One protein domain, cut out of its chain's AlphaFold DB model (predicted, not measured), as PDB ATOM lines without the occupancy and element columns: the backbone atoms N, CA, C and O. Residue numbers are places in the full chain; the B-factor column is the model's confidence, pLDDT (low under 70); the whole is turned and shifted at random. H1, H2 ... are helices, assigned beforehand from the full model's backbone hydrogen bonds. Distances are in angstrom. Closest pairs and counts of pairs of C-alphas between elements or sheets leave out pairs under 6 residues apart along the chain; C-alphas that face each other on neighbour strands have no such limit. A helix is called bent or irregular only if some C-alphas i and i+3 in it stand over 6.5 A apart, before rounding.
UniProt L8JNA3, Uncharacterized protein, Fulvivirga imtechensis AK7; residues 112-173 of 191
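AT A GLANCE: This is residues 112 to 173 of the 191 residues of an uncharacterized protein of Fulvivirga imtechensis AK7 (UniProt L8JNA3). A long helix, H1, makes one side of an elongated body, and a shorter helix, H2, packs across part of it at a steep tilt. A loop from the far end of H1 folds back to H2, with residues 131 to 136 sticking out at one end of the body, while the long stretch after H2 winds about the opposite end and comes back near the first printed residue. The printed part has 62 residues with two named helices, H1 then H2, and no named strand; its class is all helix, though under half of its residues, 30, are in named elements. It is only just compact, close to loose, with a radius of gyration of the C-alphas of 12.7 A and spans of 38 by 24 by 16 A.

HOW THE PARTS SIT: H1, residues 113 to 132, touches H2, residues 142 to 151, with residues 118 to 126 alone. Their closest C-alphas, those of Ile 122 and Lys 145, are 6.4 A apart. They run opposite ways at a steep tilt of 53 degrees, and their centres are 10.5 A apart. In H2 every O i to N i+4 pair is within hydrogen-bond range; in H1 14 of 16 are.

IN THESE COORDINATES: H1 begins at C-alpha 113, (-11.404, 17.644, -38.144), and ends at C-alpha 132, (11.118, 0.310, -29.406), 29.7 A away. It is irregular: C-alphas 114 and 117 are 7.5 A apart. H2 measures 14.2 A between its first and last C-alphas and ends at C-alpha 151, (4.140, 23.210, -33.153).

THE WHOLE: The two C-alphas farthest apart, those of Asp 135 and Lys 169, are 38.0 A apart, while those of Asn 112 and Asn 173, the first and last printed, are 5.3 A apart. The link from H1 to H2, 9 residues, is short. Residues 152 to 173 hold no named element. The printed part has no cut, its mean pLDDT is 94.5, and no printed residue is under 70.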
ATOM      1  N   ASN A 112      -9.611  20.521 -34.823       96.56
ATOM      2  CA  ASN A 112     -10.258  20.721 -36.111       96.56
ATOM      3  C   ASN A 112     -10.148  19.421 -36.927       96.56
ATOM      4  O   ASN A 112      -9.047  18.920 -37.133       96.56
ATOM      5  N   LYS A 113     -11.289  18.913 -37.407       95.31
ATOM      6  CA  LYS A 113     -11.404  17.644 -38.144       95.31
ATOM      7  C   LYS A 113     -10.476  17.546 -39.352       95.31
ATOM      8  O   LYS A 113     -10.025  16.455 -39.688       95.31
ATOM      9  N   ASP A 114     -10.153  18.673 -39.985       96.50
ATOM     10  CA  ASP A 114      -9.213  18.703 -41.113       96.50
ATOM     11  C   ASP A 114      -7.796  18.248 -40.707       96.50
ATOM     12  O   ASP A 114      -6.999  17.853 -41.558       96.50
ATOM     13  N   ASN A 115      -7.494  18.241 -39.405       96.81
ATOM     14  CA  ASN A 115      -6.207  17.842 -38.851       96.81
ATOM     15  C   ASN A 115      -6.223  16.471 -38.160       96.81
ATOM     16  O   ASN A 115      -5.200  16.087 -37.585       96.81
ATOM     17  N   ASP A 116      -7.327  15.716 -38.215       94.81
ATOM     18  CA  ASP A 116      -7.421  14.395 -37.574       94.81
ATOM     19  C   ASP A 116      -6.272  13.479 -38.034       94.81
ATOM     20  O   ASP A 116      -5.576  12.880 -37.213       94.81
ATOM     21  N   GLN A 117      -5.972  13.477 -39.339       97.06
ATOM     22  CA  GLN A 117      -4.886  12.680 -39.920       97.06
ATOM     23  C   GLN A 117      -3.496  13.072 -39.390       97.06
ATOM     24  O   GLN A 117      -2.621  12.216 -39.234       97.06
ATOM     25  N   LEU A 118      -3.264  14.359 -39.108       97.56
ATOM     26  CA  LEU A 118      -2.004  14.807 -38.513       97.56
ATOM     27  C   LEU A 118      -1.868  14.260 -37.092       97.56
ATOM     28  O   LEU A 118      -0.811  13.741 -36.732       97.56
ATOM     29  N   PHE A 119      -2.931  14.332 -36.291       96.19
ATOM     30  CA  PHE A 119      -2.884  13.811 -34.929       96.19
ATOM     31  C   PHE A 119      -2.758  12.278 -34.908       96.19
ATOM     32  O   PHE A 119      -1.990  11.743 -34.112       96.19
ATOM     33  N   GLU A 120      -3.394  11.561 -35.839       96.81
ATOM     34  CA  GLU A 120      -3.181  10.115 -36.032       96.81
ATOM     35  C   GLU A 120      -1.721   9.771 -36.377       96.81
ATOM     36  O   GLU A 120      -1.182   8.757 -35.917       96.81
ATOM     37  N   CYS A 121      -1.046  10.624 -37.155       98.06
ATOM     38  CA  CYS A 121       0.384  10.479 -37.429       98.06
ATOM     39  C   CYS A 121       1.223  10.656 -36.152       98.06
ATOM     40  O   CYS A 121       2.171   9.898 -35.934       98.06
ATOM     41  N   ILE A 122       0.853  11.599 -35.281       97.50
ATOM     42  CA  ILE A 122       1.499  11.811 -33.976       97.50
ATOM     43  C   ILE A 122       1.271  10.604 -33.054       97.50
ATOM     44  O   ILE A 122       2.226  10.112 -32.452       97.50
ATOM     45  N   ASP A 123       0.052  10.062 -32.993       96.81
ATOM     46  CA  ASP A 123      -0.249   8.844 -32.227       96.81
ATOM     47  C   ASP A 123       0.541   7.635 -32.734       96.81
ATOM     48  O   ASP A 123       1.075   6.845 -31.949       96.81
ATOM     49  N   SER A 124       0.660   7.502 -34.056       97.56
ATOM     50  CA  SER A 124       1.442   6.438 -34.688       97.56
ATOM     51  C   SER A 124       2.930   6.566 -34.362       97.56
ATOM     52  O   SER A 124       3.594   5.559 -34.101       97.56
ATOM     53  N   TYR A 125       3.453   7.795 -34.332       95.75
ATOM     54  CA  TYR A 125       4.820   8.076 -33.912       95.75
ATOM     55  C   TYR A 125       5.039   7.732 -32.432       95.75
ATOM     56  O   TYR A 125       5.953   6.966 -32.128       95.75
ATOM     57  N   ALA A 126       4.169   8.194 -31.529       95.44
ATOM     58  CA  ALA A 126       4.227   7.862 -30.102       95.44
ATOM     59  C   ALA A 126       4.210   6.337 -29.874       95.44
ATOM     60  O   ALA A 126       5.086   5.786 -29.211       95.44
ATOM     61  N   SER A 127       3.299   5.637 -30.555       95.31
ATOM     62  CA  SER A 127       3.199   4.171 -30.517       95.31
ATOM     63  C   SER A 127       4.439   3.472 -31.083       95.31
ATOM     64  O   SER A 127       4.772   2.348 -30.703       95.31
ATOM     65  N   CYS A 128       5.121   4.085 -32.052       94.94
ATOM     66  CA  CYS A 128       6.394   3.582 -32.558       94.94
ATOM     67  C   CYS A 128       7.472   3.675 -31.474       94.94
ATOM     68  O   CYS A 128       8.103   2.663 -31.179       94.94
ATOM     69  N   ILE A 129       7.614   4.843 -30.842       93.88
ATOM     70  CA  ILE A 129       8.577   5.081 -29.760       93.88
ATOM     71  C   ILE A 129       8.367   4.101 -28.601       93.88
ATOM     72  O   ILE A 129       9.327   3.465 -28.167       93.88
ATOM     73  N   ASP A 130       7.123   3.888 -28.169       91.38
ATOM     74  CA  ASP A 130       6.814   2.965 -27.070       91.38
ATOM     75  C   ASP A 130       7.189   1.509 -27.390       91.38
ATOM     76  O   ASP A 130       7.680   0.774 -26.527       91.38
ATOM     77  N   ARG A 131       7.013   1.080 -28.647       94.12
ATOM     78  CA  ARG A 131       7.345  -0.285 -29.091       94.12
ATOM     79  C   ARG A 131       8.839  -0.552 -29.199       94.12
ATOM     80  O   ARG A 131       9.229  -1.715 -29.155       94.12
ATOM     81  N   LEU A 132       9.667   0.483 -29.341       93.19
ATOM     82  CA  LEU A 132      11.118   0.310 -29.406       93.19
ATOM     83  C   LEU A 132      11.704  -0.175 -28.072       93.19
ATOM     84  O   LEU A 132      12.780  -0.762 -28.087       93.19
ATOM     85  N   GLN A 133      11.004   0.041 -26.947       86.00
ATOM     86  CA  GLN A 133      11.435  -0.373 -25.600       86.00
ATOM     87  C   GLN A 133      12.883   0.040 -25.269       86.00
ATOM     88  O   GLN A 133      13.610  -0.681 -24.593       86.00
ATOM     89  N   LEU A 134      13.313   1.201 -25.773       90.94
ATOM     90  CA  LEU A 134      14.638   1.751 -25.509       90.94
ATOM     91  C   LEU A 134      14.577   2.654 -24.275       90.94
ATOM     92  O   LEU A 134      13.849   3.646 -24.270       90.94
ATOM     93  N   ASP A 135      15.377   2.340 -23.257       86.06
ATOM     94  CA  ASP A 135      15.358   3.030 -21.956       86.06
ATOM     95  C   ASP A 135      15.716   4.524 -22.032       86.06
ATOM     96  O   ASP A 135      15.399   5.296 -21.130       86.06
ATOM     97  N   ASN A 136      16.385   4.953 -23.105       89.00
ATOM     98  CA  ASN A 136      16.807   6.336 -23.314       89.00
ATOM     99  C   ASN A 136      15.825   7.168 -24.157       89.00
ATOM    100  O   ASN A 136      16.121   8.330 -24.440       89.00
ATOM    101  N   LEU A 137      14.696   6.597 -24.590       87.81
ATOM    102  CA  LEU A 137      13.665   7.336 -25.313       87.81
ATOM    103  C   LEU A 137      12.588   7.844 -24.360       87.81
ATOM    104  O   LEU A 137      12.008   7.098 -23.572       87.81
ATOM    105  N   GLN A 138      12.287   9.136 -24.475       86.06
ATOM    106  CA  GLN A 138      11.164   9.732 -23.772       86.06
ATOM    107  C   GLN A 138       9.852   9.255 -24.402       86.06
ATOM    108  O   GLN A 138       9.634   9.425 -25.603       86.06
ATOM    109  N   ARG A 139       8.973   8.681 -23.575       87.69
ATOM    110  CA  ARG A 139       7.610   8.326 -23.980       87.69
ATOM    111  C   ARG A 139       6.770   9.584 -24.160       87.69
ATOM    112  O   ARG A 139       6.935  10.560 -23.428       87.69
ATOM    113  N   PHE A 140       5.881   9.546 -25.142       91.50
ATOM    114  CA  PHE A 140       4.996  10.658 -25.463       91.50
ATOM    115  C   PHE A 140       3.701  10.518 -24.667       91.50
ATOM    116  O   PHE A 140       2.856   9.688 -24.997       91.50
ATOM    117  N   ASP A 141       3.551  11.335 -23.627       91.12
ATOM    118  CA  ASP A 141       2.256  11.530 -22.980       91.12
ATOM    119  C   ASP A 141       1.337  12.417 -23.845       91.12
ATOM    120  O   ASP A 141       1.752  12.986 -24.860       91.12
ATOM    121  N   GLU A 142       0.065  12.536 -23.457       91.81
ATOM    122  CA  GLU A 142      -0.906  13.352 -24.201       91.81
ATOM    123  C   GLU A 142      -0.464  14.822 -24.310       91.81
ATOM    124  O   GLU A 142      -0.604  15.440 -25.367       91.81
ATOM    125  N   LYS A 143       0.178  15.367 -23.268       92.81
ATOM    126  CA  LYS A 143       0.716  16.737 -23.266       92.81
ATOM    127  C   LYS A 143       1.782  16.926 -24.344       92.81
ATOM    128  O   LYS A 143       1.736  17.910 -25.086       92.81
ATOM    129  N   ALA A 144       2.711  15.982 -24.482       94.62
ATOM    130  CA  ALA A 144       3.740  15.992 -25.515       94.62
ATOM    131  C   ALA A 144       3.148  15.847 -26.924       94.62
ATOM    132  O   ALA A 144       3.601  16.522 -27.850       94.62
ATOM    133  N   LYS A 145       2.108  15.021 -27.098       96.50
ATOM    134  CA  LYS A 145       1.402  14.909 -28.385       96.50
ATOM    135  C   LYS A 145       0.768  16.236 -28.792       96.50
ATOM    136  O   LYS A 145       0.978  16.688 -29.915       96.50
ATOM    137  N   PHE A 146       0.069  16.906 -27.872       97.00
ATOM    138  CA  PHE A 146      -0.499  18.230 -28.132       97.00
ATOM    139  C   PHE A 146       0.560  19.300 -28.384       97.00
ATOM    140  O   PHE A 146       0.339  20.191 -29.204       97.00
ATOM    141  N   PHE A 147       1.711  19.208 -27.717       96.81
ATOM    142  CA  PHE A 147       2.842  20.079 -28.008       96.81
ATOM    143  C   PHE A 147       3.274  19.937 -29.474       96.81
ATOM    144  O   PHE A 147       3.317  20.933 -30.190       96.81
ATOM    145  N   VAL A 148       3.511  18.708 -29.949       96.81
ATOM    146  CA  VAL A 148       3.885  18.457 -31.352       96.81
ATOM    147  C   VAL A 148       2.785  18.872 -32.321       96.81
ATOM    148  O   VAL A 148       3.087  19.460 -33.357       96.81
ATOM    149  N   TYR A 149       1.522  18.600 -31.994       97.75
ATOM    150  CA  TYR A 149       0.387  18.985 -32.827       97.75
ATOM    151  C   TYR A 149       0.367  20.491 -33.093       97.75
ATOM    152  O   TYR A 149       0.331  20.895 -34.249       97.75
ATOM    153  N   VAL A 150       0.453  21.317 -32.048       97.50
ATOM    154  CA  VAL A 150       0.426  22.780 -32.194       97.50
ATOM    155  C   VAL A 150       1.677  23.291 -32.908       97.50
ATOM    156  O   VAL A 150       1.559  24.079 -33.839       97.50
ATOM    157  N   GLU A 151       2.862  22.798 -32.541       96.75
ATOM    158  CA  GLU A 151       4.140  23.210 -33.153       96.75
ATOM    159  C   GLU A 151       4.295  22.748 -34.615       96.75
ATOM    160  O   GLU A 151       5.218  23.170 -35.311       96.75
ATOM    161  N   SER A 152       3.397  21.890 -35.112       96.81
ATOM    162  CA  SER A 152       3.349  21.507 -36.529       96.81
ATOM    163  C   SER A 152       2.758  22.604 -37.424       96.81
ATOM    164  O   SER A 152       2.868  22.515 -38.649       96.81
ATOM    165  N   PHE A 153       2.148  23.638 -36.840       96.38
ATOM    166  CA  PHE A 153       1.567  24.764 -37.563       96.38
ATOM    167  C   PHE A 153       2.384  26.040 -37.342       96.38
ATOM    168  O   PHE A 153       2.964  26.267 -36.286       96.38
ATOM    169  N   SER A 154       2.392  26.931 -38.337       94.19
ATOM    170  CA  SER A 154       2.971  28.280 -38.208       94.19
ATOM    171  C   SER A 154       2.064  29.264 -37.449       94.19
ATOM    172  O   SER A 154       2.397  30.443 -37.319       94.19
ATOM    173  N   VAL A 155       0.913  28.784 -36.979       92.81
ATOM    174  CA  VAL A 155      -0.120  29.497 -36.219       92.81
ATOM    175  C   VAL A 155      -0.427  28.705 -34.942       92.81
ATOM    176  O   VAL A 155       0.023  27.575 -34.802       92.81
ATOM    177  N   GLY A 156      -1.211  29.260 -34.013       89.31
ATOM    178  CA  GLY A 156      -1.621  28.526 -32.803       89.31
ATOM    179  C   GLY A 156      -0.793  28.802 -31.544       89.31
ATOM    180  O   GLY A 156      -1.054  28.202 -30.499       89.31
ATOM    181  N   GLY A 157       0.153  29.740 -31.608       92.00
ATOM    182  CA  GLY A 157       0.981  30.128 -30.465       92.00
ATOM    183  C   GLY A 157       2.037  29.079 -30.146       92.00
ATOM    184  O   GLY A 157       2.721  28.600 -31.041       92.00
ATOM    185  N   SER A 158       2.198  28.755 -28.862       94.69
ATOM    186  CA  SER A 158       3.162  27.746 -28.407       94.69
ATOM    187  C   SER A 158       2.468  26.421 -28.096       94.69
ATOM    188  O   SER A 158       1.358  26.404 -27.562       94.69
ATOM    189  N   GLY A 159       3.165  25.301 -28.308       92.69
ATOM    190  CA  GLY A 159       2.668  23.976 -27.930       92.69
ATOM    191  C   GLY A 159       2.435  23.790 -26.428       92.69
ATOM    192  O   GLY A 159       1.650  22.923 -26.026       92.69
ATOM    193  N   LYS A 160       3.059  24.625 -25.584       94.31
ATOM    194  CA  LYS A 160       2.806  24.654 -24.134       94.31
ATOM    195  C   LYS A 160       1.385  25.136 -23.843       94.31
ATOM    196  O   LYS A 160       0.982  26.191 -24.327       94.31
ATOM    197  N   GLY A 161       0.655  24.385 -23.018       92.69
ATOM    198  CA  GLY A 161      -0.761  24.640 -22.730       92.69
ATOM    199  C   GLY A 161      -1.060  26.014 -22.121       92.69
ATOM    200  O   GLY A 161      -2.132  26.550 -22.369       92.69
ATOM    201  N   ASP A 162      -0.103  26.622 -21.412       94.25
ATOM    202  CA  ASP A 162      -0.208  27.957 -20.804       94.25
ATOM    203  C   ASP A 162       0.046  29.123 -21.782       94.25
ATOM    204  O   ASP A 162       0.024  30.283 -21.379       94.25
ATOM    205  N   LYS A 163       0.338  28.827 -23.057       95.06
ATOM    206  CA  LYS A 163       0.645  29.813 -24.116       95.06
ATOM    207  C   LYS A 163       0.036  29.451 -25.473       95.06
ATOM    208  O   LYS A 163       0.517  29.891 -26.520       95.06
ATOM    209  N   ARG A 164      -0.961  28.577 -25.463       96.00
ATOM    210  CA  ARG A 164      -1.593  28.032 -26.663       96.00
ATOM    211  C   ARG A 164      -2.716  28.951 -27.136       96.00
ATOM    212  O   ARG A 164      -3.545  29.372 -26.336       96.00
ATOM    213  N   GLU A 165      -2.790  29.228 -28.431       96.38
ATOM    214  CA  GLU A 165      -3.845  30.083 -28.989       96.38
ATOM    215  C   GLU A 165      -5.085  29.259 -29.347       96.38
ATOM    216  O   GLU A 165      -5.251  28.795 -30.476       96.38
ATOM    217  N   TYR A 166      -5.987  29.084 -28.378       97.12
ATOM    218  CA  TYR A 166      -7.218  28.302 -28.564       97.12
ATOM    219  C   TYR A 166      -8.225  28.928 -29.546       97.12
ATOM    220  O   TYR A 166      -9.105  28.233 -30.044       97.12
ATOM    221  N   PHE A 167      -8.099  30.222 -29.866       96.94
ATOM    222  CA  PHE A 167      -8.958  30.882 -30.859       96.94
ATOM    223  C   PHE A 167      -8.578  30.563 -32.309       96.94
ATOM    224  O   PHE A 167      -9.332  30.907 -33.224       96.94
ATOM    225  N   GLU A 168      -7.422  29.932 -32.539       97.38
ATOM    226  CA  GLU A 168      -6.983  29.574 -33.882       97.38
ATOM    227  C   GLU A 168      -7.861  28.453 -34.450       97.38
ATOM    228  O   GLU A 168      -7.693  27.271 -34.145       97.38
ATOM    229  N   LYS A 169      -8.802  28.835 -35.316       96.44
ATOM    230  CA  LYS A 169      -9.802  27.931 -35.902       96.44
ATOM    231  C   LYS A 169      -9.194  26.880 -36.821       96.44
ATOM    232  O   LYS A 169      -9.821  25.849 -37.049       96.44
ATOM    233  N   GLN A 170      -7.994  27.120 -37.355       96.38
ATOM    234  CA  GLN A 170      -7.278  26.091 -38.106       96.38
ATOM    235  C   GLN A 170      -6.915  24.904 -37.220       96.38
ATOM    236  O   GLN A 170      -6.853  23.797 -37.732       96.38
ATOM    237  N   LEU A 171      -6.709  25.108 -35.917       97.44
ATOM    238  CA  LEU A 171      -6.319  24.052 -34.983       97.44
ATOM    239  C   LEU A 171      -7.493  23.559 -34.136       97.44
ATOM    240  O   LEU A 171      -7.544  22.368 -33.824       97.44
ATOM    241  N   TRP A 172      -8.414  24.453 -33.766       97.50
ATOM    242  CA  TRP A 172      -9.414  24.196 -32.732       97.50
ATOM    243  C   TRP A 172     -10.843  24.455 -33.204       97.50
ATOM    244  O   TRP A 172     -11.168  25.499 -33.771       97.50
ATOM    245  N   ASN A 173     -11.734  23.529 -32.873       97.56
ATOM    246  CA  ASN A 173     -13.173  23.703 -32.902       97.56
ATOM    247  C   ASN A 173     -13.696  23.892 -31.471       97.56
ATOM    248  O   ASN A 173     -14.086  22.931 -30.813       97.56
TER     249      ASN A 173